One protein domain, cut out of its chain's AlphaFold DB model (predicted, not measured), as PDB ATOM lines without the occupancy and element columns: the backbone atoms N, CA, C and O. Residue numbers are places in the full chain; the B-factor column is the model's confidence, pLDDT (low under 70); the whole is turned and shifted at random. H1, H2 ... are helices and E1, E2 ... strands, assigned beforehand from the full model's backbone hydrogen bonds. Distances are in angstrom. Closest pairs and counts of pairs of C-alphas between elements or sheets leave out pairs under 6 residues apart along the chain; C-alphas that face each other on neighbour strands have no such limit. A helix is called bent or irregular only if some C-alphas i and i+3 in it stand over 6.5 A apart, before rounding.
ATOM      1  N   THR A   3     -11.610 -56.315  33.662       95.44
ATOM      2  CA  THR A   3     -13.064 -56.478  33.731       95.44
ATOM      3  C   THR A   3     -13.462 -56.905  35.135       95.44
ATOM      4  O   THR A   3     -12.940 -57.902  35.635       95.44
ATOM      5  N   LEU A   4     -14.390 -56.169  35.746       97.56
ATOM      6  CA  LEU A   4     -15.010 -56.530  37.023       97.56
ATOM      7  C   LEU A   4     -16.449 -56.963  36.765       97.56
ATOM      8  O   LEU A   4     -17.240 -56.153  36.277       97.56
ATOM      9  N   GLY A   5     -16.771 -58.219  37.073       95.62
ATOM     10  CA  GLY A   5     -18.142 -58.726  37.045       95.62
ATOM     11  C   GLY A   5     -18.951 -58.167  38.212       95.62
ATOM     12  O   GLY A   5     -18.418 -58.007  39.313       95.62
ATOM     13  N   LYS A   6     -20.221 -57.829  37.973       96.19
ATOM     14  CA  LYS A   6     -21.168 -57.453  39.029       96.19
ATOM     15  C   LYS A   6     -21.517 -58.690  39.844       96.19
ATOM     16  O   LYS A   6     -21.806 -59.733  39.267       96.19
ATOM     17  N   ASN A   7     -21.549 -58.547  41.164       95.44
ATOM     18  CA  ASN A   7     -22.018 -59.607  42.044       95.44
ATOM     19  C   ASN A   7     -23.456 -60.006  41.646       95.44
ATOM     20  O   ASN A   7     -24.331 -59.133  41.628       95.44
ATOM     21  N   PRO A   8     -23.736 -61.288  41.342       91.94
ATOM     22  CA  PRO A   8     -25.084 -61.747  41.015       91.94
ATOM     23  C   PRO A   8     -26.127 -61.456  42.104       91.94
ATOM     24  O   PRO A   8     -27.288 -61.228  41.771       91.94
ATOM     25  N   ALA A   9     -25.722 -61.411  43.381       93.12
ATOM     26  CA  ALA A   9     -26.600 -61.059  44.498       93.12
ATOM     27  C   ALA A   9     -26.988 -59.568  44.505       93.12
ATOM     28  O   ALA A   9     -28.057 -59.201  44.991       93.12
ATOM     29  N   TYR A  10     -26.153 -58.697  43.929       94.44
ATOM     30  CA  TYR A  10     -26.468 -57.282  43.763       94.44
ATOM     31  C   TYR A  10     -27.318 -57.094  42.502       94.44
ATOM     32  O   TYR A  10     -26.804 -57.094  41.385       94.44
ATOM     33  N   THR A  11     -28.638 -56.961  42.646       91.81
ATOM     34  CA  THR A  11     -29.579 -57.046  41.513       91.81
ATOM     35  C   THR A  11     -29.632 -55.787  40.647       91.81
ATOM     36  O   THR A  11     -29.795 -55.899  39.429       91.81
ATOM     37  N   ALA A  12     -29.426 -54.599  41.225       93.19
ATOM     38  CA  ALA A  12     -29.529 -53.334  40.502       93.19
ATOM     39  C   ALA A  12     -28.492 -53.237  39.357       93.19
ATOM     40  O   ALA A  12     -27.310 -53.525  39.565       93.19
ATOM     41  N   PRO A  13     -28.892 -52.842  38.132       95.56
ATOM     42  CA  PRO A  13     -27.950 -52.642  37.037       95.56
ATOM     43  C   PRO A  13     -27.138 -51.358  37.244       95.56
ATOM     44  O   PRO A  13     -27.658 -50.351  37.731       95.56
ATOM     45  N   PHE A  14     -25.875 -51.345  36.811       97.25
ATOM     46  CA  PHE A  14     -25.054 -50.125  36.865       97.25
ATOM     47  C   PHE A  14     -25.452 -49.093  35.806       97.25
ATOM     48  O   PHE A  14     -25.256 -47.893  35.979       97.25
ATOM     49  N   CYS A  15     -26.018 -49.522  34.687       96.75
ATOM     50  CA  CYS A  15     -26.502 -48.605  33.668       96.75
ATOM     51  C   CYS A  15     -27.646 -49.223  32.872       96.75
ATOM     52  O   CYS A  15     -27.834 -50.441  32.837       96.75
ATOM     53  N   ARG A  16     -28.392 -48.354  32.199       95.31
ATOM     54  CA  ARG A  16     -29.270 -48.700  31.094       95.31
ATOM     55  C   ARG A  16     -28.552 -48.344  29.799       95.31
ATOM     56  O   ARG A  16     -28.028 -47.245  29.655       95.31
ATOM     57  N   ILE A  17     -28.562 -49.264  28.844       94.44
ATOM     58  CA  ILE A  17     -28.103 -48.996  27.480       94.44
ATOM     59  C   ILE A  17     -29.335 -48.987  26.577       94.44
ATOM     60  O   ILE A  17     -30.158 -49.904  26.653       94.44
ATOM     61  N   PHE A  18     -29.481 -47.950  25.756       92.19
ATOM     62  CA  PHE A  18     -30.605 -47.781  24.832       92.19
ATOM     63  C   PHE A  18     -30.154 -47.135  23.521       92.19
ATOM     64  O   PHE A  18     -29.082 -46.538  23.445       92.19
ATOM     65  N   ASP A  19     -30.976 -47.273  22.485       90.44
ATOM     66  CA  ASP A  19     -30.762 -46.588  21.215       90.44
ATOM     67  C   ASP A  19     -31.339 -45.171  21.290       90.44
ATOM     68  O   ASP A  19     -32.559 -45.001  21.360       90.44
ATOM     69  N   ALA A  20     -30.463 -44.166  21.300       88.31
ATOM     70  CA  ALA A  20     -30.838 -42.758  21.379       88.31
ATOM     71  C   ALA A  20     -31.506 -42.232  20.102       88.31
ATOM     72  O   ALA A  20     -32.175 -41.203  20.160       88.31
ATOM     73  N   ALA A  21     -31.353 -42.924  18.967       85.50
ATOM     74  CA  ALA A  21     -32.086 -42.583  17.752       85.50
ATOM     75  C   ALA A  21     -33.575 -42.939  17.883       85.50
ATOM     76  O   ALA A  21     -34.428 -42.225  17.365       85.50
ATOM     77  N   LEU A  22     -33.886 -44.021  18.606       85.88
ATOM     78  CA  LEU A  22     -35.258 -44.477  18.850       85.88
ATOM     79  C   LEU A  22     -35.866 -43.872  20.120       85.88
ATOM     80  O   LEU A  22     -37.071 -43.653  20.181       85.88
ATOM     81  N   ASN A  23     -35.046 -43.616  21.140       86.56
ATOM     82  CA  ASN A  23     -35.473 -43.065  22.423       86.56
ATOM     83  C   ASN A  23     -34.603 -41.850  22.765       86.56
ATOM     84  O   ASN A  23     -33.522 -42.031  23.329       86.56
ATOM     85  N   PRO A  24     -35.035 -40.624  22.427       86.62
ATOM     86  CA  PRO A  24     -34.253 -39.429  22.699       86.62
ATOM     87  C   PRO A  24     -33.905 -39.291  24.195       86.62
ATOM     88  O   PRO A  24     -34.793 -39.399  25.042       86.62
ATOM     89  N   PRO A  25     -32.628 -39.058  24.541       87.88
ATOM     90  CA  PRO A  25     -32.190 -38.901  25.928       87.88
ATOM     91  C   PRO A  25     -32.711 -37.608  26.576       87.88
ATOM     92  O   PRO A  25     -32.618 -36.529  25.990       87.88
ATOM     93  N   ASP A  26     -33.156 -37.695  27.834       90.88
ATOM     94  CA  ASP A  26     -33.484 -36.525  28.663       90.88
ATOM     95  C   ASP A  26     -32.237 -36.003  29.396       90.88
ATOM     96  O   ASP A  26     -31.935 -36.362  30.539       90.88
ATOM     97  N   PHE A  27     -31.488 -35.133  28.719       89.62
ATOM     98  CA  PHE A  27     -30.279 -34.524  29.279       89.62
ATOM     99  C   PHE A  27     -30.547 -33.587  30.461       89.62
ATOM    100  O   PHE A  27     -29.675 -33.434  31.319       89.62
ATOM    101  N   THR A  28     -31.724 -32.964  30.526       89.88
ATOM    102  CA  THR A  28     -32.049 -31.996  31.580       89.88
ATOM    103  C   THR A  28     -32.218 -32.709  32.912       89.88
ATOM    104  O   THR A  28     -31.539 -32.371  33.887       89.88
ATOM    105  N   SER A  29     -33.053 -33.749  32.942       90.00
ATOM    106  CA  SER A  29     -33.258 -34.558  34.148       90.00
ATOM    107  C   SER A  29     -31.974 -35.272  34.569       90.00
ATOM    108  O   SER A  29     -31.626 -35.304  35.752       90.00
ATOM    109  N   ALA A  30     -31.220 -35.788  33.596       89.00
ATOM    110  CA  ALA A  30     -29.929 -36.423  33.821       89.00
ATOM    111  C   ALA A  30     -28.903 -35.477  34.468       89.00
ATOM    112  O   ALA A  30     -28.185 -35.878  35.387       89.00
ATOM    113  N   ARG A  31     -28.834 -34.221  34.011       89.81
ATOM    114  CA  ARG A  31     -27.943 -33.205  34.583       89.81
ATOM    115  C   ARG A  31     -28.350 -32.848  36.006       89.81
ATOM    116  O   ARG A  31     -27.503 -32.901  36.889       89.81
ATOM    117  N   ARG A  32     -29.639 -32.587  36.242       90.62
ATOM    118  CA  ARG A  32     -30.162 -32.290  37.582       90.62
ATOM    119  C   ARG A  32     -29.793 -33.387  38.589       90.62
ATOM    120  O   ARG A  32     -29.216 -33.092  39.627       90.62
ATOM    121  N   ARG A  33     -30.013 -34.660  38.238       89.62
ATOM    122  CA  ARG A  33     -29.614 -35.804  39.083       89.62
ATOM    123  C   ARG A  33     -28.103 -35.954  39.277       89.62
ATOM    124  O   ARG A  33     -27.678 -36.571  40.254       89.62
ATOM    125  N   SER A  34     -27.279 -35.496  38.332       88.75
ATOM    126  CA  SER A  34     -25.825 -35.445  38.534       88.75
ATOM    127  C   SER A  34     -25.476 -34.386  39.566       88.75
ATOM    128  O   SER A  34     -24.759 -34.702  40.507       88.75
ATOM    129  N   ASP A  35     -26.002 -33.175  39.411       90.00
ATOM    130  CA  ASP A  35     -25.694 -32.050  40.293       90.00
ATOM    131  C   ASP A  35     -26.176 -32.311  41.733       90.00
ATOM    132  O   ASP A  35     -25.491 -31.938  42.680       90.00
ATOM    133  N   GLU A  36     -27.302 -33.014  41.905       89.69
ATOM    134  CA  GLU A  36     -27.864 -33.356  43.221       89.69
ATOM    135  C   GLU A  36     -27.110 -34.487  43.945       89.69
ATOM    136  O   GLU A  36     -26.907 -34.404  45.152       89.69
ATOM    137  N   LEU A  37     -26.706 -35.555  43.240       87.94
ATOM    138  CA  LEU A  37     -26.223 -36.791  43.889       87.94
ATOM    139  C   LEU A  37     -24.746 -37.097  43.632       87.94
ATOM    140  O   LEU A  37     -24.073 -37.680  44.472       87.94
ATOM    141  N   THR A  38     -24.233 -36.763  42.448       88.38
ATOM    142  CA  THR A  38     -22.863 -37.110  42.028       88.38
ATOM    143  C   THR A  38     -22.255 -35.983  41.186       88.38
ATOM    144  O   THR A  38     -22.078 -36.135  39.966       88.38
ATOM    145  N   PRO A  39     -21.927 -34.829  41.805       87.06
ATOM    146  CA  PRO A  39     -21.450 -33.663  41.074       87.06
ATOM    147  C   PRO A  39     -20.251 -33.992  40.174       87.06
ATOM    148  O   PRO A  39     -19.274 -34.642  40.574       87.06
ATOM    149  N   GLY A  40     -20.346 -33.560  38.916       84.94
ATOM    150  CA  GLY A  40     -19.330 -33.797  37.887       84.94
ATOM    151  C   GLY A  40     -19.374 -35.178  37.217       84.94
ATOM    152  O   GLY A  40     -18.538 -35.446  36.350       84.94
ATOM    153  N   ILE A  41     -20.321 -36.058  37.564       90.12
ATOM    154  CA  ILE A  41     -20.515 -37.352  36.893       90.12
ATOM    155  C   ILE A  41     -21.655 -37.270  35.874       90.12
ATOM    156  O   ILE A  41     -22.826 -37.444  36.199       90.12
ATOM    157  N   LYS A  42     -21.307 -37.107  34.588       89.19
ATOM    158  CA  LYS A  42     -22.292 -37.188  33.493       89.19
ATOM    159  C   LYS A  42     -23.069 -38.511  33.565       89.19
ATOM    160  O   LYS A  42     -22.448 -39.578  33.509       89.19
ATOM    161  N   ARG A  43     -24.403 -38.420  33.654       92.06
ATOM    162  CA  ARG A  43     -25.321 -39.571  33.699       92.06
ATOM    163  C   ARG A  43     -25.516 -40.217  32.335       92.06
ATOM    164  O   ARG A  43     -25.500 -41.435  32.257       92.06
ATOM    165  N   ILE A  44     -25.650 -39.419  31.278       92.56
ATOM    166  CA  ILE A  44     -25.814 -39.913  29.907       92.56
ATOM    167  C   ILE A  44     -24.485 -39.783  29.167       92.56
ATOM    168  O   ILE A  44     -23.835 -38.736  29.196       92.56
ATOM    169  N   LEU A  45     -24.075 -40.866  28.515       90.12
ATOM    170  CA  LEU A  45     -22.856 -40.968  27.727       90.12
ATOM    171  C   LEU A  45     -23.228 -41.390  26.309       90.12
ATOM    172  O   LEU A  45     -23.796 -42.462  26.100       90.12
ATOM    173  N   LEU A  46     -22.886 -40.538  25.346       86.88
ATOM    174  CA  LEU A  46     -23.031 -40.814  23.922       86.88
ATOM    175  C   LEU A  46     -21.693 -41.245  23.296       86.88
ATOM    176  O   LEU A  46     -20.625 -40.924  23.834       86.88
ATOM    177  N   PRO A  47     -21.723 -41.934  22.141       80.38
ATOM    178  CA  PRO A  47     -20.524 -42.237  21.370       80.38
ATOM    179  C   PRO A  47     -19.814 -40.952  20.943       80.38
ATOM    180  O   PRO A  47     -20.457 -39.949  20.638       80.38
ATOM    181  N   ARG A  48     -18.480 -40.986  20.846       66.75
ATOM    182  CA  ARG A  48     -17.658 -39.805  20.506       66.75
ATOM    183  C   ARG A  48     -18.050 -39.112  19.196       66.75
ATOM    184  O   ARG A  48     -17.848 -37.910  19.081       66.75
ATOM    185  N   ASN A  49     -18.600 -39.858  18.240       61.09
ATOM    186  CA  ASN A  49     -18.962 -39.360  16.910       61.09
ATOM    187  C   ASN A  49     -20.461 -39.033  16.785       61.09
ATOM    188  O   ASN A  49     -20.941 -38.787  15.682       61.09
ATOM    189  N   ALA A  50     -21.216 -39.058  17.886       58.31
ATOM    190  CA  ALA A  50     -22.625 -38.698  17.878       58.31
ATOM    191  C   ALA A  50     -22.774 -37.184  17.684       58.31
ATOM    192  O   ALA A  50     -22.487 -36.399  18.586       58.31
ATOM    193  N   PRO A  79     -30.104 -53.434   9.209       51.66
ATOM    194  CA  PRO A  79     -30.703 -52.741  10.344       51.66
ATOM    195  C   PRO A  79     -30.031 -51.374  10.520       51.66
ATOM    196  O   PRO A  79     -28.809 -51.258  10.383       51.66
ATOM    197  N   ALA A  80     -30.830 -50.335  10.783       61.19
ATOM    198  CA  ALA A  80     -30.316 -48.988  11.021       61.19
ATOM    199  C   ALA A  80     -29.217 -49.044  12.092       61.19
ATOM    200  O   ALA A  80     -29.387 -49.707  13.115       61.19
ATOM    201  N   VAL A  81     -28.081 -48.383  11.845       69.38
ATOM    202  CA  VAL A  81     -26.965 -48.379  12.797       69.38
ATOM    203  C   VAL A  81     -27.464 -47.741  14.098       69.38
ATOM    204  O   VAL A  81     -27.790 -46.552  14.080       69.38
ATOM    205  N   PRO A  82     -27.545 -48.491  15.214       80.62
ATOM    206  CA  PRO A  82     -28.086 -47.944  16.446       80.62
ATOM    207  C   PRO A  82     -27.156 -46.854  16.976       80.62
ATOM    208  O   PRO A  82     -25.934 -46.933  16.804       80.62
ATOM    209  N   LEU A  83     -27.719 -45.863  17.668       86.06
ATOM    210  CA  LEU A  83     -26.955 -44.847  18.385       86.06
ATOM    211  C   LEU A  83     -26.896 -45.227  19.872       86.06
ATOM    212  O   LEU A  83     -27.769 -44.818  20.640       86.06
ATOM    213  N   PRO A  84     -25.908 -46.026  20.321       90.00
ATOM    214  CA  PRO A  84     -25.904 -46.546  21.680       90.00
ATOM    215  C   PRO A  84     -25.621 -45.446  22.701       90.00
ATOM    216  O   PRO A  84     -24.502 -44.946  22.791       90.00
ATOM    217  N   ALA A  85     -26.616 -45.116  23.515       91.81
ATOM    218  CA  ALA A  85     -26.462 -44.276  24.690       91.81
ATOM    219  C   ALA A  85     -26.361 -45.135  25.951       91.81
ATOM    220  O   ALA A  85     -27.071 -46.132  26.104       91.81
ATOM    221  N   VAL A  86     -25.484 -44.727  26.865       94.19
ATOM    222  CA  VAL A  86     -25.366 -45.312  28.203       94.19
ATOM    223  C   VAL A  86     -25.873 -44.298  29.213       94.19
ATOM    224  O   VAL A  86     -25.286 -43.230  29.361       94.19
ATOM    225  N   GLU A  87     -26.935 -44.638  29.929       95.69
ATOM    226  CA  GLU A  87     -27.439 -43.876  31.067       95.69
ATOM    227  C   GLU A  87     -27.082 -44.604  32.361       95.69
ATOM    228  O   GLU A  87     -27.515 -45.730  32.609       95.69
ATOM    229  N   LEU A  88     -26.251 -43.975  33.183       96.69
ATOM    230  CA  LEU A  88     -25.857 -44.502  34.481       96.69
ATOM    231  C   LEU A  88     -27.051 -44.482  35.436       96.69
ATOM    232  O   LEU A  88     -27.672 -43.435  35.635       96.69
ATOM    233  N   SER A  89     -27.306 -45.618  36.090       95.88
ATOM    234  CA  SER A  89     -28.168 -45.637  37.272       95.88
ATOM    235  C   SER A  89     -27.517 -44.836  38.401       95.88
ATOM    236  O   SER A  89     -26.358 -44.422  38.292       95.88
ATOM    237  N   ASP A  90     -28.230 -44.621  39.506       95.25
ATOM    238  CA  ASP A  90     -27.617 -44.025  40.700       95.25
ATOM    239  C   ASP A  90     -26.414 -44.847  41.154       95.25
ATOM    240  O   ASP A  90     -25.313 -44.311  41.267       95.25
ATOM    241  N   SER A  91     -26.555 -46.170  41.226       95.19
ATOM    242  CA  SER A  91     -25.439 -47.060  41.541       95.19
ATOM    243  C   SER A  91     -24.278 -46.928  40.556       95.19
ATOM    244  O   SER A  91     -23.124 -46.875  40.969       95.19
ATOM    245  N   GLY A  92     -24.547 -46.834  39.251       96.25
ATOM    246  CA  GLY A  92     -23.493 -46.625  38.256       96.25
ATOM    247  C   GLY A  92     -22.797 -45.274  38.365       96.25
ATOM    248  O   GLY A  92     -21.597 -45.179  38.106       96.25
ATOM    249  N   ALA A  93     -23.528 -44.225  38.741       95.94
ATOM    250  CA  ALA A  93     -22.972 -42.893  38.929       95.94
ATOM    251  C   ALA A  93     -22.071 -42.836  40.170       95.94
ATOM    252  O   ALA A  93     -20.941 -42.355  40.064       95.94
ATOM    253  N   PHE A  94     -22.515 -43.401  41.297       96.50
ATOM    254  CA  PHE A  94     -21.709 -43.528  42.517       96.50
ATOM    255  C   PHE A  94     -20.486 -44.425  42.304       96.50
ATOM    256  O   PHE A  94     -19.374 -44.047  42.665       96.50
ATOM    257  N   LEU A  95     -20.640 -45.552  41.601       96.31
ATOM    258  CA  LEU A  95     -19.515 -46.386  41.168       96.31
ATOM    259  C   LEU A  95     -18.503 -45.560  40.367       96.31
ATOM    260  O   LEU A  95     -17.299 -45.622  40.616       96.31
ATOM    261  N   ARG A  96     -18.969 -44.759  39.404       95.38
ATOM    262  CA  ARG A  96     -18.091 -43.936  38.564       95.38
ATOM    263  C   ARG A  96     -17.403 -42.820  39.355       95.38
ATOM    264  O   ARG A  96     -16.253 -42.503  39.045       95.38
ATOM    265  N   ALA A  97     -18.065 -42.265  40.371       93.69
ATOM    266  CA  ALA A  97     -17.448 -41.365  41.342       93.69
ATOM    267  C   ALA A  97     -16.345 -42.082  42.138       93.69
ATOM    268  O   ALA A  97     -15.213 -41.605  42.152       93.69
ATOM    269  N   GLY A  98     -16.616 -43.284  42.660       95.00
ATOM    270  CA  GLY A  98     -15.626 -44.115  43.355       95.00
ATOM    271  C   GLY A  98     -14.387 -44.411  42.504       95.00
ATOM    272  O   GLY A  98     -13.261 -44.258  42.974       95.00
ATOM    273  N   PHE A  99     -14.564 -44.730  41.217       95.81
ATOM    274  CA  PHE A  99     -13.452 -44.853  40.264       95.81
ATOM    275  C   PHE A  99     -12.655 -43.549  40.131       95.81
ATOM    276  O   PHE A  99     -11.427 -43.563  40.220       95.81
ATOM    277  N   ARG A 100     -13.338 -42.422  39.891       92.12
ATOM    278  CA  ARG A 100     -12.698 -41.105  39.747       92.12
ATOM    279  C   ARG A 100     -11.850 -40.777  40.972       92.12
ATOM    280  O   ARG A 100     -10.715 -40.336  40.815       92.12
ATOM    281  N   ASP A 101     -12.399 -40.986  42.159       91.81
ATOM    282  CA  ASP A 101     -11.763 -40.577  43.404       91.81
ATOM    283  C   ASP A 101     -10.607 -41.526  43.765       91.81
ATOM    284  O   ASP A 101      -9.511 -41.049  44.060       91.81
ATOM    285  N   PHE A 102     -10.764 -42.843  43.565       95.44
ATOM    286  CA  PHE A 102      -9.672 -43.815  43.710       95.44
ATOM    287  C   PHE A 102      -8.462 -43.462  42.833       95.44
ATOM    288  O   PHE A 102      -7.352 -43.288  43.337       95.44
ATOM    289  N   PHE A 103      -8.664 -43.280  41.524       94.19
ATOM    290  CA  PHE A 103      -7.565 -42.991  40.593       94.19
ATOM    291  C   PHE A 103      -7.024 -41.559  40.692       94.19
ATOM    292  O   PHE A 103      -5.943 -41.287  40.176       94.19
ATOM    293  N   ARG A 104      -7.737 -40.639  41.357       90.81
ATOM    294  CA  ARG A 104      -7.181 -39.329  41.727       90.81
ATOM    295  C   ARG A 104      -6.165 -39.468  42.862       90.81
ATOM    296  O   ARG A 104      -5.158 -38.771  42.847       90.81
ATOM    297  N   THR A 105      -6.433 -40.350  43.825       91.19
ATOM    298  CA  THR A 105      -5.541 -40.582  44.974       91.19
ATOM    299  C   THR A 105      -4.360 -41.496  44.647       91.19
ATOM    300  O   THR A 105      -3.272 -41.301  45.176       91.19
ATOM    301  N   GLU A 106      -4.545 -42.465  43.750       91.56
ATOM    302  CA  GLU A 106      -3.526 -43.458  43.405       91.56
ATOM    303  C   GLU A 106      -2.708 -43.019  42.177       91.56
ATOM    304  O   GLU A 106      -2.898 -43.515  41.066       91.56
ATOM    305  N   SER A 107      -1.786 -42.068  42.358       87.25
ATOM    306  CA  SER A 107      -1.026 -41.439  41.259       87.25
ATOM    307  C   SER A 107      -0.164 -42.407  40.435       87.25
ATOM    308  O   SER A 107       0.088 -42.148  39.250       87.25
ATOM    309  N   ALA A 108       0.250 -43.531  41.030       93.38
ATOM    310  CA  ALA A 108       1.015 -44.586  40.365       93.38
ATOM    311  C   ALA A 108       0.201 -45.324  39.284       93.38
ATOM    312  O   ALA A 108       0.778 -45.931  38.375       93.38
ATOM    313  N   ILE A 109      -1.137 -45.266  39.341       95.31
ATOM    314  CA  ILE A 109      -2.031 -45.963  38.415       95.31
ATOM    315  C   ILE A 109      -2.951 -44.958  37.725       95.31
ATOM    316  O   ILE A 109      -3.877 -44.408  38.305       95.31
ATOM    317  N   LEU A 110      -2.754 -44.770  36.423       94.19
ATOM    318  CA  LEU A 110      -3.577 -43.862  35.634       94.19
ATOM    319  C   LEU A 110      -4.740 -44.602  34.966       94.19
ATOM    320  O   LEU A 110      -4.517 -45.477  34.125       94.19
ATOM    321  N   LEU A 111      -5.977 -44.186  35.238       95.25
ATOM    322  CA  LEU A 111      -7.148 -44.635  34.482       95.25
ATOM    323  C   LEU A 111      -7.144 -44.026  33.070       95.25
ATOM    324  O   LEU A 111      -7.307 -42.822  32.891       95.25
ATOM    325  N   LYS A 112      -6.976 -44.862  32.044       94.00
ATOM    326  CA  LYS A 112      -6.973 -44.446  30.630       94.00
ATOM    327  C   LYS A 112      -8.361 -44.481  29.992       94.00
ATOM    328  O   LYS A 112      -8.620 -43.703  29.075       94.00
ATOM    329  N   LYS A 113      -9.221 -45.417  30.400       92.50
ATOM    330  CA  LYS A 113     -10.575 -45.593  29.853       92.50
ATOM    331  C   LYS A 113     -11.433 -46.396  30.820       92.50
ATOM    332  O   LYS A 113     -10.914 -47.316  31.439       92.50
ATOM    333  N   ILE A 114     -12.726 -46.095  30.880       94.56
ATOM    334  CA  ILE A 114     -13.738 -46.865  31.608       94.56
ATOM    335  C   ILE A 114     -15.016 -46.942  30.770       94.56
ATOM    336  O   ILE A 114     -15.402 -45.954  30.145       94.56
ATOM    337  N   VAL A 115     -15.654 -48.108  30.760       93.75
ATOM    338  CA  VAL A 115     -16.976 -48.358  30.182       93.75
ATOM    339  C   VAL A 115     -17.780 -49.160  31.198       93.75
ATOM    340  O   VAL A 115     -17.377 -50.254  31.596       93.75
ATOM    341  N   VAL A 116     -18.898 -48.587  31.636       95.75
ATOM    342  CA  VAL A 116     -19.827 -49.207  32.587       95.75
ATOM    343  C   VAL A 116     -20.907 -49.925  31.787       95.75
ATOM    344  O   VAL A 116     -21.611 -49.293  31.000       95.75
ATOM    345  N   MET A 117     -21.015 -51.235  31.985       95.31
ATOM    346  CA  MET A 117     -22.058 -52.090  31.423       95.31
ATOM    347  C   MET A 117     -23.075 -52.427  32.526       95.31
ATOM    348  O   MET A 117     -22.766 -52.253  33.706       95.31
ATOM    349  N   PRO A 118     -24.286 -52.911  32.194       96.31
ATOM    350  CA  PRO A 118     -25.320 -53.150  33.203       96.31
ATOM    351  C   PRO A 118     -24.900 -54.139  34.303       96.31
ATOM    352  O   PRO A 118     -25.329 -54.011  35.447       96.31
ATOM    353  N   ASP A 119     -24.053 -55.106  33.955       95.06
ATOM    354  CA  ASP A 119     -23.645 -56.253  34.766       95.06
ATOM    355  C   ASP A 119     -22.123 -56.382  34.950       95.06
ATOM    356  O   ASP A 119     -21.660 -57.346  35.551       95.06
ATOM    357  N   HIS A 120     -21.324 -55.442  34.446       95.56
ATOM    358  CA  HIS A 120     -19.869 -55.451  34.618       95.56
ATOM    359  C   HIS A 120     -19.250 -54.095  34.266       95.56
ATOM    360  O   HIS A 120     -19.890 -53.218  33.688       95.56
ATOM    361  N   VAL A 121     -17.972 -53.913  34.586       96.56
ATOM    362  CA  VAL A 121     -17.215 -52.707  34.228       96.56
ATOM    363  C   VAL A 121     -15.924 -53.100  33.531       96.56
ATOM    364  O   VAL A 121     -15.153 -53.906  34.051       96.56
ATOM    365  N   HIS A 122     -15.665 -52.496  32.375       95.38
ATOM    366  CA  HIS A 122     -14.399 -52.617  31.659       95.38
ATOM    367  C   HIS A 122     -13.575 -51.349  31.812       95.38
ATOM    368  O   HIS A 122     -14.083 -50.242  31.631       95.38
ATOM    369  N   PHE A 123     -12.279 -51.489  32.061       96.81
ATOM    370  CA  PHE A 123     -11.390 -50.337  32.094       96.81
ATOM    371  C   PHE A 123      -9.952 -50.670  31.712       96.81
ATOM    372  O   PHE A 123      -9.489 -51.813  31.736       96.81
ATOM    373  N   ILE A 124      -9.228 -49.630  31.318       96.44
ATOM    374  CA  ILE A 124      -7.813 -49.691  30.977       96.44
ATOM    375  C   ILE A 124      -7.076 -48.788  31.951       96.44
ATOM    376  O   ILE A 124      -7.385 -47.602  32.046       96.44
ATOM    377  N   ILE A 125      -6.080 -49.352  32.625       96.38
ATOM    378  CA  ILE A 125      -5.134 -48.616  33.458       96.38
ATOM    379  C   ILE A 125      -3.752 -48.606  32.811       96.38
ATOM    380  O   ILE A 125      -3.416 -49.501  32.034       96.38
ATOM    381  N   HIS A 126      -2.959 -47.604  33.163       95.31
ATOM    382  CA  HIS A 126      -1.531 -47.542  32.903       95.31
ATOM    383  C   HIS A 126      -0.807 -47.400  34.240       95.31
ATOM    384  O   HIS A 126      -0.938 -46.373  34.904       95.31
ATOM    385  N   VAL A 127      -0.077 -48.441  34.629       95.06
ATOM    386  CA  VAL A 127       0.789 -48.427  35.811       95.06
ATOM    387  C   VAL A 127       2.061 -47.673  35.429       95.06
ATOM    388  O   VAL A 127       2.784 -48.111  34.540       95.06
ATOM    389  N   ARG A 128       2.264 -46.496  36.024       93.81
ATOM    390  CA  ARG A 128       3.343 -45.560  35.668       93.81
ATOM    391  C   ARG A 128       4.626 -45.805  36.448       93.81
ATOM    392  O   ARG A 128       5.696 -45.427  35.988       93.81
ATOM    393  N   GLU A 129       4.490 -46.395  37.625       93.75
ATOM    394  CA  GLU A 129       5.548 -46.583  38.610       93.75
ATOM    395  C   GLU A 129       5.465 -48.004  39.170       93.75
ATOM    396  O   GLU A 129       4.422 -48.660  39.078       93.75
ATOM    397  N   TYR A 130       6.563 -48.499  39.739       94.00
ATOM    398  CA  TYR A 130       6.563 -49.803  40.396       94.00
ATOM    399  C   TYR A 130       5.582 -49.800  41.574       94.00
ATOM    400  O   TYR A 130       5.634 -48.920  42.431       94.00
ATOM    401  N   LEU A 131       4.692 -50.792  41.626       94.75
ATOM    402  CA  LEU A 131       3.721 -50.902  42.709       94.75
ATOM    403  C   LEU A 131       4.336 -51.667  43.891       94.75
ATOM    404  O   LEU A 131       4.795 -52.792  43.690       94.75
ATOM    405  N   PRO A 132       4.293 -51.136  45.127       93.06
ATOM    406  CA  PRO A 132       4.833 -51.815  46.310       93.06
ATOM    407  C   PRO A 132       4.110 -53.125  46.658       93.06
ATOM    408  O   PRO A 132       4.622 -53.930  47.427       93.06
ATOM    409  N   THR A 133       2.907 -53.349  46.121       94.75
ATOM    410  CA  THR A 133       2.164 -54.606  46.279       94.75
ATOM    411  C   THR A 133       1.590 -55.067  44.943       94.75
ATOM    412  O   THR A 133       1.497 -54.294  43.988       94.75
ATOM    413  N   HIS A 134       1.181 -56.334  44.866       93.38
ATOM    414  CA  HIS A 134       0.552 -56.878  43.666       93.38
ATOM    415  C   HIS A 134      -0.697 -56.083  43.268       93.38
ATOM    416  O   HIS A 134      -1.513 -55.712  44.114       93.38
ATOM    417  N   LEU A 135      -0.890 -55.911  41.955       93.94
ATOM    418  CA  LEU A 135      -2.018 -55.179  41.372       93.94
ATOM    419  C   LEU A 135      -3.375 -55.613  41.949       93.94
ATOM    420  O   LEU A 135      -4.225 -54.766  42.206       93.94
ATOM    421  N   GLY A 136      -3.553 -56.908  42.228       94.94
ATOM    422  CA  GLY A 136      -4.776 -57.443  42.829       94.94
ATOM    423  C   GLY A 136      -5.203 -56.722  44.109       94.94
ATOM    424  O   GLY A 136      -6.388 -56.459  44.271       94.94
ATOM    425  N   ARG A 137      -4.263 -56.289  44.961       95.56
ATOM    426  CA  ARG A 137      -4.581 -55.547  46.192       95.56
ATOM    427  C   ARG A 137      -5.176 -54.168  45.905       95.56
ATOM    428  O   ARG A 137      -6.097 -53.740  46.598       95.56
ATOM    429  N   TYR A 138      -4.693 -53.487  44.867       96.31
ATOM    430  CA  TYR A 138      -5.265 -52.220  44.406       96.31
ATOM    431  C   TYR A 138      -6.657 -52.422  43.815       96.31
ATOM    432  O   TYR A 138      -7.553 -51.629  44.088       96.31
ATOM    433  N   ILE A 139      -6.860 -53.506  43.061       97.00
ATOM    434  CA  ILE A 139      -8.175 -53.840  42.505       97.00
ATOM    435  C   ILE A 139      -9.173 -54.182  43.614       97.00
ATOM    436  O   ILE A 139     -10.294 -53.683  43.572       97.00
ATOM    437  N   SER A 140      -8.779 -54.938  44.642       96.38
ATOM    438  CA  SER A 140      -9.633 -55.191  45.809       96.38
ATOM    439  C   SER A 140     -10.009 -53.892  46.525       96.38
ATOM    440  O   SER A 140     -11.187 -53.667  46.785       96.38
ATOM    441  N   ARG A 141      -9.050 -52.982  46.757       96.12
ATOM    442  CA  ARG A 141      -9.335 -51.657  47.343       96.12
ATOM    443  C   ARG A 141     -10.299 -50.840  46.482       96.12
ATOM    444  O   ARG A 141     -11.228 -50.252  47.020       96.12
ATOM    445  N   LEU A 142     -10.114 -50.828  45.161       97.38
ATOM    446  CA  LEU A 142     -11.029 -50.164  44.230       97.38
ATOM    447  C   LEU A 142     -12.450 -50.736  44.339       97.38
ATOM    448  O   LEU A 142     -13.406 -49.964  44.416       97.38
ATOM    449  N   LYS A 143     -12.601 -52.069  44.391       97.31
ATOM    450  CA  LYS A 143     -13.905 -52.729  44.588       97.31
ATOM    451  C   LYS A 143     -14.562 -52.293  45.899       97.31
ATOM    452  O   LYS A 143     -15.749 -51.971  45.893       97.31
ATOM    453  N   THR A 144     -13.799 -52.229  46.991       95.88
ATOM    454  CA  THR A 144     -14.285 -51.757  48.296       95.88
ATOM    455  C   THR A 144     -14.720 -50.296  48.240       95.88
ATOM    456  O   THR A 144     -15.844 -49.999  48.623       95.88
ATOM    457  N   VAL A 145     -13.891 -49.394  47.700       96.06
ATOM    458  CA  VAL A 145     -14.229 -47.963  47.564       96.06
ATOM    459  C   VAL A 145     -15.515 -47.773  46.764       96.06
ATOM    460  O   VAL A 145     -16.381 -47.004  47.164       96.06
ATOM    461  N   CYS A 146     -15.677 -48.506  45.661       97.00
ATOM    462  CA  CYS A 146     -16.904 -48.437  44.876       97.00
ATOM    463  C   CYS A 146     -18.109 -49.007  45.636       97.00
ATOM    464  O   CYS A 146     -19.182 -48.424  45.567       97.00
ATOM    465  N   THR A 147     -17.944 -50.120  46.359       96.38
ATOM    466  CA  THR A 147     -19.018 -50.715  47.176       96.38
ATOM    467  C   THR A 147     -19.491 -49.724  48.235       96.38
ATOM    468  O   THR A 147     -20.684 -49.473  48.337       96.38
ATOM    469  N   LEU A 148     -18.557 -49.099  48.956       95.19
ATOM    470  CA  LEU A 148     -18.872 -48.102  49.976       95.19
ATOM    471  C   LEU A 148     -19.582 -46.886  49.376       95.19
ATOM    472  O   LEU A 148     -20.629 -46.498  49.881       95.19
ATOM    473  N   ALA A 149     -19.084 -46.355  48.255       94.56
ATOM    474  CA  ALA A 149     -19.727 -45.234  47.571       94.56
ATOM    475  C   ALA A 149     -21.167 -45.564  47.145       94.56
ATOM    476  O   ALA A 149     -22.061 -44.741  47.286       94.56
ATOM    477  N   VAL A 150     -21.422 -46.773  46.634       95.75
ATOM    478  CA  VAL A 150     -22.782 -47.182  46.247       95.75
ATOM    479  C   VAL A 150     -23.658 -47.472  47.474       95.75
ATOM    480  O   VAL A 150     -24.866 -47.255  47.407       95.75
ATOM    481  N   SER A 151     -23.069 -47.902  48.595       95.19
ATOM    482  CA  SER A 151     -23.793 -48.200  49.838       95.19
ATOM    483  C   SER A 151     -24.416 -46.989  50.528       95.19
ATOM    484  O   SER A 151     -25.291 -47.157  51.371       95.19
ATOM    485  N   GLU A 152     -24.036 -45.775  50.121       92.31
ATOM    486  CA  GLU A 152     -24.682 -44.531  50.556       92.31
ATOM    487  C   GLU A 152     -26.113 -44.383  50.010       92.31
ATOM    488  O   GLU A 152     -26.887 -43.554  50.493       92.31
ATOM    489  N   LEU A 153     -26.487 -45.174  48.998       92.38
ATOM    490  CA  LEU A 153     -27.830 -45.133  48.436       92.38
ATOM    491  C   LEU A 153     -28.873 -45.689  49.422       92.38
ATOM    492  O   LEU A 153     -28.661 -46.747  50.021       92.38
ATOM    493  N   PRO A 154     -30.048 -45.044  49.540       90.19
ATOM    494  CA  PRO A 154     -31.132 -45.557  50.369       90.19
ATOM    495  C   PRO A 154     -31.552 -46.974  49.959       90.19
ATOM    496  O   PRO A 154     -31.761 -47.252  48.777       90.19
ATOM    497  N   GLY A 155     -31.720 -47.859  50.945       90.38
ATOM    498  CA  GLY A 155     -32.160 -49.239  50.715       90.38
ATOM    499  C   GLY A 155     -31.084 -50.161  50.136       90.38
ATOM    500  O   GLY A 155     -31.423 -51.184  49.539       90.38
ATOM    501  N   TYR A 156     -29.803 -49.810  50.281       93.88
ATOM    502  CA  TYR A 156     -28.701 -50.663  49.853       93.88
ATOM    503  C   TYR A 156     -28.742 -52.044  50.539       93.88
ATOM    504  O   TYR A 156     -28.934 -52.111  51.757       93.88
ATOM    505  N   PRO A 157     -28.565 -53.152  49.793       93.50
ATOM    506  CA  PRO A 157     -28.620 -54.489  50.368       93.50
ATOM    507  C   PRO A 157     -27.425 -54.766  51.285       93.50
ATOM    508  O   PRO A 157     -26.284 -54.410  50.981       93.50
ATOM    509  N   VAL A 158     -27.687 -55.474  52.379       92.31
ATOM    510  CA  VAL A 158     -26.662 -55.997  53.286       92.31
ATOM    511  C   VAL A 158     -26.521 -57.507  53.123       92.31
ATOM    512  O   VAL A 158     -27.444 -58.175  52.651       92.31
ATOM    513  N   ASP A 159     -25.352 -58.037  53.462       88.81
ATOM    514  CA  ASP A 159     -25.116 -59.473  53.550       88.81
ATOM    515  C   ASP A 159     -25.667 -60.070  54.860       88.81
ATOM    516  O   ASP A 159     -26.339 -59.398  55.647       88.81
ATOM    517  N   THR A 160     -25.412 -61.362  55.084       87.06
ATOM    518  CA  THR A 160     -25.876 -62.095  56.273       87.06
ATOM    519  C   THR A 160     -25.320 -61.551  57.584       87.06
ATOM    520  O   THR A 160     -25.955 -61.729  58.620       87.06
ATOM    521  N   ASP A 161     -24.171 -60.878  57.533       88.38
ATOM    522  CA  ASP A 161     -23.474 -60.338  58.698       88.38
ATOM    523  C   ASP A 161     -23.822 -58.856  58.934       88.38
ATOM    524  O   ASP A 161     -23.279 -58.216  59.834       88.38
ATOM    525  N   GLY A 162     -24.743 -58.298  58.138       88.62
ATOM    526  CA  GLY A 162     -25.171 -56.903  58.221       88.62
ATOM    527  C   GLY A 162     -24.202 -55.914  57.569       88.62
ATOM    528  O   GLY A 162     -24.388 -54.704  57.711       88.62
ATOM    529  N   ASN A 163     -23.189 -56.392  56.841       90.25
ATOM    530  CA  ASN A 163     -22.266 -55.527  56.112       90.25
ATOM    531  C   ASN A 163     -22.848 -55.148  54.745       90.25
ATOM    532  O   ASN A 163     -23.642 -55.902  54.179       90.25
ATOM    533  N   PRO A 164     -22.451 -54.003  54.156       93.19
ATOM    534  CA  PRO A 164     -22.841 -53.665  52.794       93.19
ATOM    535  C   PRO A 164     -22.454 -54.781  51.815       93.19
ATOM    536  O   PRO A 164     -21.274 -55.099  51.661       93.19
ATOM    537  N   LEU A 165     -23.442 -55.338  51.108       95.00
ATOM    538  CA  LEU A 165     -23.216 -56.374  50.103       95.00
ATOM    539  C   LEU A 165     -22.215 -55.883  49.051       95.00
ATOM    540  O   LEU A 165     -22.380 -54.800  48.503       95.00
ATOM    541  N   HIS A 166     -21.205 -56.666  48.689       94.94
ATOM    542  CA  HIS A 166     -20.267 -56.265  47.637       94.94
ATOM    543  C   HIS A 166     -20.937 -56.145  46.257       94.94
ATOM    544  O   HIS A 166     -21.632 -57.063  45.822       94.94
ATOM    545  N   ILE A 167     -20.677 -55.054  45.519       96.81
ATOM    546  CA  ILE A 167     -21.243 -54.859  44.163       96.81
ATOM    547  C   ILE A 167     -20.522 -55.659  43.068       96.81
ATOM    548  O   ILE A 167     -21.050 -55.798  41.964       96.81
ATOM    549  N   PHE A 168     -19.319 -56.167  43.337       97.44
ATOM    550  CA  PHE A 168     -18.501 -56.927  42.386       97.44
ATOM    551  C   PHE A 168     -18.268 -58.356  42.873       97.44
ATOM    552  O   PHE A 168     -18.245 -58.600  44.074       97.44
ATOM    553  N   GLU A 169     -18.042 -59.277  41.940       95.56
ATOM    554  CA  GLU A 169     -17.540 -60.626  42.231       95.56
ATOM    555  C   GLU A 169     -16.126 -60.571  42.836       95.56
ATOM    556  O   GLU A 169     -15.407 -59.588  42.638       95.56
ATOM    557  N   ASP A 170     -15.680 -61.635  43.509       91.38
ATOM    558  CA  ASP A 170     -14.348 -61.695  44.138       91.38
ATOM    559  C   ASP A 170     -13.215 -61.583  43.115       91.38
ATOM    560  O   ASP A 170     -12.272 -60.794  43.262       91.38
ATOM    561  N   ASN A 171     -13.348 -62.313  42.009       92.12
ATOM    562  CA  ASN A 171     -12.344 -62.379  40.958       92.12
ATOM    563  C   ASN A 171     -12.465 -61.220  39.961       92.12
ATOM    564  O   ASN A 171     -13.401 -60.418  39.968       92.12
ATOM    565  N   TYR A 172     -11.452 -61.075  39.116       94.12
ATOM    566  CA  TYR A 172     -11.487 -60.173  37.974       94.12
ATOM    567  C   TYR A 172     -10.715 -60.784  36.815       94.12
ATOM    568  O   TYR A 172      -9.839 -61.626  37.009       94.12
ATOM    569  N   HIS A 173     -11.029 -60.336  35.604       89.19
ATOM    570  CA  HIS A 173     -10.282 -60.727  34.418       89.19
ATOM    571  C   HIS A 173      -9.363 -59.598  33.994       89.19
ATOM    572  O   HIS A 173      -9.815 -58.458  33.857       89.19
ATOM    573  N   ASP A 174      -8.100 -59.909  33.724       93.31
ATOM    574  CA  ASP A 174      -7.140 -58.951  33.207       93.31
ATOM    575  C   ASP A 174      -6.419 -59.438  31.946       93.31
ATOM    576  O   ASP A 174      -6.384 -60.614  31.585       93.31
ATOM    577  N   ARG A 175      -5.877 -58.463  31.220       89.50
ATOM    578  CA  ARG A 175      -5.060 -58.672  30.029       89.50
ATOM    579  C   ARG A 175      -4.011 -57.576  29.928       89.50
ATOM    580  O   ARG A 175      -4.352 -56.388  29.887       89.50
ATOM    581  N   ILE A 176      -2.744 -57.968  29.812       93.50
ATOM    582  CA  ILE A 176      -1.629 -57.040  29.584       93.50
ATOM    583  C   ILE A 176      -1.679 -56.517  28.144       93.50
ATOM    584  O   ILE A 176      -1.681 -57.297  27.189       93.50
ATOM    585  N   ILE A 177      -1.698 -55.190  28.001       93.12
ATOM    586  CA  ILE A 177      -1.599 -54.490  26.716       93.12
ATOM    587  C   ILE A 177      -0.122 -54.226  26.441       93.12
ATOM    588  O   ILE A 177       0.531 -53.550  27.227       93.12
ATOM    589  N   ARG A 178       0.408 -54.790  25.351       90.69
ATOM    590  CA  ARG A 178       1.861 -54.840  25.104       90.69
ATOM    591  C   ARG A 178       2.400 -53.730  24.203       90.69
ATOM    592  O   ARG A 178       3.604 -53.531  24.162       90.69
ATOM    593  N   ASN A 179       1.540 -53.069  23.433       91.44
ATOM    594  CA  ASN A 179       1.929 -52.029  22.480       91.44
ATOM    595  C   ASN A 179       0.735 -51.127  22.130       91.44
ATOM    596  O   ASN A 179      -0.413 -51.448  22.454       91.44
ATOM    597  N   ASP A 180       1.011 -50.024  21.435       90.69
ATOM    598  CA  ASP A 180       0.014 -49.001  21.101       90.69
ATOM    599  C   ASP A 180      -1.079 -49.494  20.151       90.69
ATOM    600  O   ASP A 180      -2.246 -49.142  20.310       90.69
ATOM    601  N   SER A 181      -0.739 -50.369  19.201       88.06
ATOM    602  CA  SER A 181      -1.727 -50.971  18.295       88.06
ATOM    603  C   SER A 181      -2.751 -51.811  19.066       88.06
ATOM    604  O   SER A 181      -3.964 -51.702  18.861       88.06
ATOM    605  N   MET A 182      -2.274 -52.603  20.031       87.38
ATOM    606  CA  MET A 182      -3.134 -53.353  20.936       87.38
ATOM    607  C   MET A 182      -3.948 -52.410  21.828       87.38
ATOM    608  O   MET A 182      -5.143 -52.633  21.986       87.38
ATOM    609  N   LEU A 183      -3.349 -51.340  22.367       90.69
ATOM    610  CA  LEU A 183      -4.073 -50.348  23.168       90.69
ATOM    611  C   LEU A 183      -5.238 -49.738  22.388       90.69
ATOM    612  O   LEU A 183      -6.348 -49.643  22.908       90.69
ATOM    613  N   GLU A 184      -4.993 -49.344  21.144       88.69
ATOM    614  CA  GLU A 184      -6.010 -48.737  20.295       88.69
ATOM    615  C   GLU A 184      -7.099 -49.742  19.892       88.69
ATOM    616  O   GLU A 184      -8.277 -49.394  19.828       88.69
ATOM    617  N   THR A 185      -6.732 -51.009  19.700       83.12
ATOM    618  CA  THR A 185      -7.694 -52.098  19.480       83.12
ATOM    619  C   THR A 185      -8.606 -52.287  20.694       83.12
ATOM    620  O   THR A 185      -9.826 -52.321  20.545       83.12
ATOM    621  N   GLU A 186      -8.045 -52.344  21.905       85.56
ATOM    622  CA  GLU A 186      -8.829 -52.499  23.138       85.56
ATOM    623  C   GLU A 186      -9.704 -51.270  23.422       85.56
ATOM    624  O   GLU A 186     -10.830 -51.395  23.899       85.56
ATOM    625  N   ARG A 187      -9.228 -50.061  23.095       89.00
ATOM    626  CA  ARG A 187     -10.035 -48.836  23.206       89.00
ATOM    627  C   ARG A 187     -11.266 -48.892  22.314       89.00
ATOM    628  O   ARG A 187     -12.360 -48.644  22.819       89.00
ATOM    629  N   ARG A 188     -11.082 -49.252  21.041       84.69
ATOM    630  CA  ARG A 188     -12.180 -49.421  20.080       84.69
ATOM    631  C   ARG A 188     -13.142 -50.521  20.511       84.69
ATOM    632  O   ARG A 188     -14.348 -50.314  20.461       84.69
ATOM    633  N   TYR A 189     -12.622 -51.643  21.008       84.12
ATOM    634  CA  TYR A 189     -13.439 -52.724  21.558       84.12
ATOM    635  C   TYR A 189     -14.331 -52.241  22.712       84.12
ATOM    636  O   TYR A 189     -15.535 -52.490  22.707       84.12
ATOM    637  N   LEU A 190     -13.764 -51.505  23.677       88.00
ATOM    638  CA  LEU A 190     -14.523 -50.924  24.788       88.00
ATOM    639  C   LEU A 190     -15.595 -49.938  24.304       88.00
ATOM    640  O   LEU A 190     -16.712 -49.981  24.811       88.00
ATOM    641  N   ASP A 191     -15.265 -49.062  23.349       87.00
ATOM    642  CA  ASP A 191     -16.222 -48.101  22.773       87.00
ATOM    643  C   ASP A 191     -17.397 -48.790  22.066       87.00
ATOM    644  O   ASP A 191     -18.516 -48.281  22.101       87.00
ATOM    645  N   ASP A 192     -17.161 -49.955  21.461       85.69
ATOM    646  CA  ASP A 192     -18.173 -50.705  20.715       85.69
ATOM    647  C   ASP A 192     -19.079 -51.579  21.604       85.69
ATOM    648  O   ASP A 192     -20.160 -52.003  21.191       85.69
ATOM    649  N   ASN A 193     -18.678 -51.853  22.850       88.31
ATOM    650  CA  ASN A 193     -19.418 -52.752  23.740       88.31
ATOM    651  C   ASN A 193     -20.887 -52.340  23.971       88.31
ATOM    652  O   ASN A 193     -21.745 -53.224  23.898       88.31
ATOM    653  N   PRO A 194     -21.229 -51.052  24.187       90.38
ATOM    654  CA  PRO A 194     -22.626 -50.630  24.277       90.38
ATOM    655  C   PRO A 194     -23.439 -50.924  23.009       90.38
ATOM    656  O   PRO A 194     -24.562 -51.423  23.108       90.38
ATOM    657  N   ARG A 195     -22.863 -50.705  21.815       89.81
ATOM    658  CA  ARG A 195     -23.506 -51.044  20.532       89.81
ATOM    659  C   ARG A 195     -23.783 -52.542  20.446       89.81
ATOM    660  O   ARG A 195     -24.906 -52.958  20.171       89.81
ATOM    661  N   ARG A 196     -22.765 -53.361  20.731       85.94
ATOM    662  CA  ARG A 196     -22.865 -54.829  20.698       85.94
ATOM    663  C   ARG A 196     -23.888 -55.355  21.696       85.94
ATOM    664  O   ARG A 196     -24.594 -56.313  21.395       85.94
ATOM    665  N   TYR A 197     -23.979 -54.740  22.874       89.62
ATOM    666  CA  TYR A 197     -24.997 -55.076  23.865       89.62
ATOM    667  C   TYR A 197     -26.412 -54.831  23.324       89.62
ATOM    668  O   TYR A 197     -27.249 -55.729  23.415       89.62
ATOM    669  N   LEU A 198     -26.666 -53.666  22.714       89.50
ATOM    670  CA  LEU A 198     -27.973 -53.359  22.120       89.50
ATOM    671  C   LEU A 198     -28.351 -54.338  21.022       89.50
ATOM    672  O   LEU A 198     -29.422 -54.929  21.086       89.50
ATOM    673  N   LEU A 199     -27.445 -54.563  20.072       86.31
ATOM    674  CA  LEU A 199     -27.700 -55.436  18.930       86.31
ATOM    675  C   LEU A 199     -27.960 -56.881  19.365       86.31
ATOM    676  O   LEU A 199     -28.850 -57.530  18.832       86.31
ATOM    677  N   ARG A 200     -27.260 -57.369  20.396       85.75
ATOM    678  CA  ARG A 200     -27.547 -58.688  20.986       85.75
ATOM    679  C   ARG A 200     -28.912 -58.768  21.655       85.75
ATOM    680  O   ARG A 200     -29.498 -59.844  21.683       85.75
ATOM    681  N   LYS A 201     -29.377 -57.670  22.252       86.06
ATOM    682  CA  LYS A 201     -30.671 -57.607  22.939       86.06
ATOM    683  C   LYS A 201     -31.831 -57.449  21.954       86.06
ATOM    684  O   LYS A 201     -32.894 -58.002  22.197       86.06
ATOM    685  N   GLN A 202     -31.620 -56.696  20.877       83.94
ATOM    686  CA  GLN A 202     -32.598 -56.458  19.814       83.94
ATOM    687  C   GLN A 202     -32.711 -57.647  18.858       83.94
ATOM    688  O   GLN A 202     -33.813 -57.941  18.412       83.94
ATOM    689  N   HIS A 203     -31.594 -58.332  18.592       81.25
ATOM    690  CA  HIS A 203     -31.526 -59.444  17.649       81.25
ATOM    691  C   HIS A 203     -30.918 -60.716  18.262       81.25
ATOM    692  O   HIS A 203     -29.855 -61.181  17.823       81.25
TER     693      HIS A 203
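AT A GLANCE: This is residues 3 to 50 and 79 to 203 of the 369 residues of an uncharacterized protein of Muribaculaceae bacterium Isolate-036 (Harlan) (UniProt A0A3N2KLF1). Look first for a small three-stranded sheet, E1 E5 E4, with H2 over one face and H4a, the first arm of the bent helix H4, over the other. H3 packs on H2, while a separate two-stranded ribbon, E2 E3, meets the last residue of E4 at Cys 15; the second arm, H4b, packs on this ribbon, and H1 lies near H2. You are reading 173 residues with four named helices and five named strands, in the order E1 E2 H1 E3 H2 E4 E5 H3 H4, of mixed class. Both sheets are antiparallel. The whole is compact, with a radius of gyration of the C-alphas of 16.6 A and spans of 49 by 44 by 30 A.

HOW THE PARTS SIT: Start at E1, residues 3 to 5, an edge strand beside E5, residues 120 to 127; N 4 and O 121 are 2.9 A apart, within hydrogen-bond range. E5 and E4, residues 109 to 116, form a hairpin, with N 124 and O 113 at 2.9 A; E4 bends by 66 degrees at residue 112. E2, residues 15 to 19, is the antiparallel neighbour of E3, residues 84 to 88, with N 16 and O 87 at 2.8 A. H1, residues 27 to 37, is close to but not clearly touching H2, residues 90 to 105: the closest C-alphas, of Ser 34 and Ala 93, are 8.0 A apart. H2 is on the sheet E1 E5 E4 at a height of 10.0 A and, on the local plane, runs along E4 at 5 degrees; their closest C-alphas, of Phe 103 and Leu 111, are 6.3 A apart. H3, residues 135 to 151, touches H2 at Gly 98 and Cys 146, whose C-alphas are closest at 4.8 A, at a steep tilt of 43 degrees, opposite ways; it only grazes the sheet. H4, residues 180 to 202, was assigned as one helix by its hydrogen bonds but is bent, with C-alphas 191 and 194 7.0 A apart. H4a, residues 180 to 191, is on the face opposite H2, at a height of 9.7 A. H4b, residues 194 to 202, comes closest to E3 at the C-alphas of Arg 195 and Pro 84, 5.2 A. In H1, H2, H3 and both arms, every O i to N i+4 pair is within hydrogen-bond range.

IN THESE COORDINATES: Find C-alpha 3 at (-13.064, -56.478, 33.731), where E1 begins its 6.5 A; E2 covers 13.3 A, H1 15.3 A and E3 13.0 A. From C-alpha 90 at (-27.617, -44.025, 40.700), H2 runs 22.7 A; E4 covers 19.0 A, E5 21.9 A and H3 24.4 A. H4a covers 16.3 A, and H4b 12.4 A to C-alpha 202 at (-32.598, -56.458, 19.814).

THE WHOLE: The C-alphas of Pro 79 and Pro 132 are the two farthest apart, at 50.6 A. Residues 51 to 78 are not printed, and C-alphas 50 and 79 stand 17.9 A apart across this cut. The link from H3 to H4, residues 152 to 179, is long. Confidence is low, under 70, at residues 48 to 50 and 79 to 81.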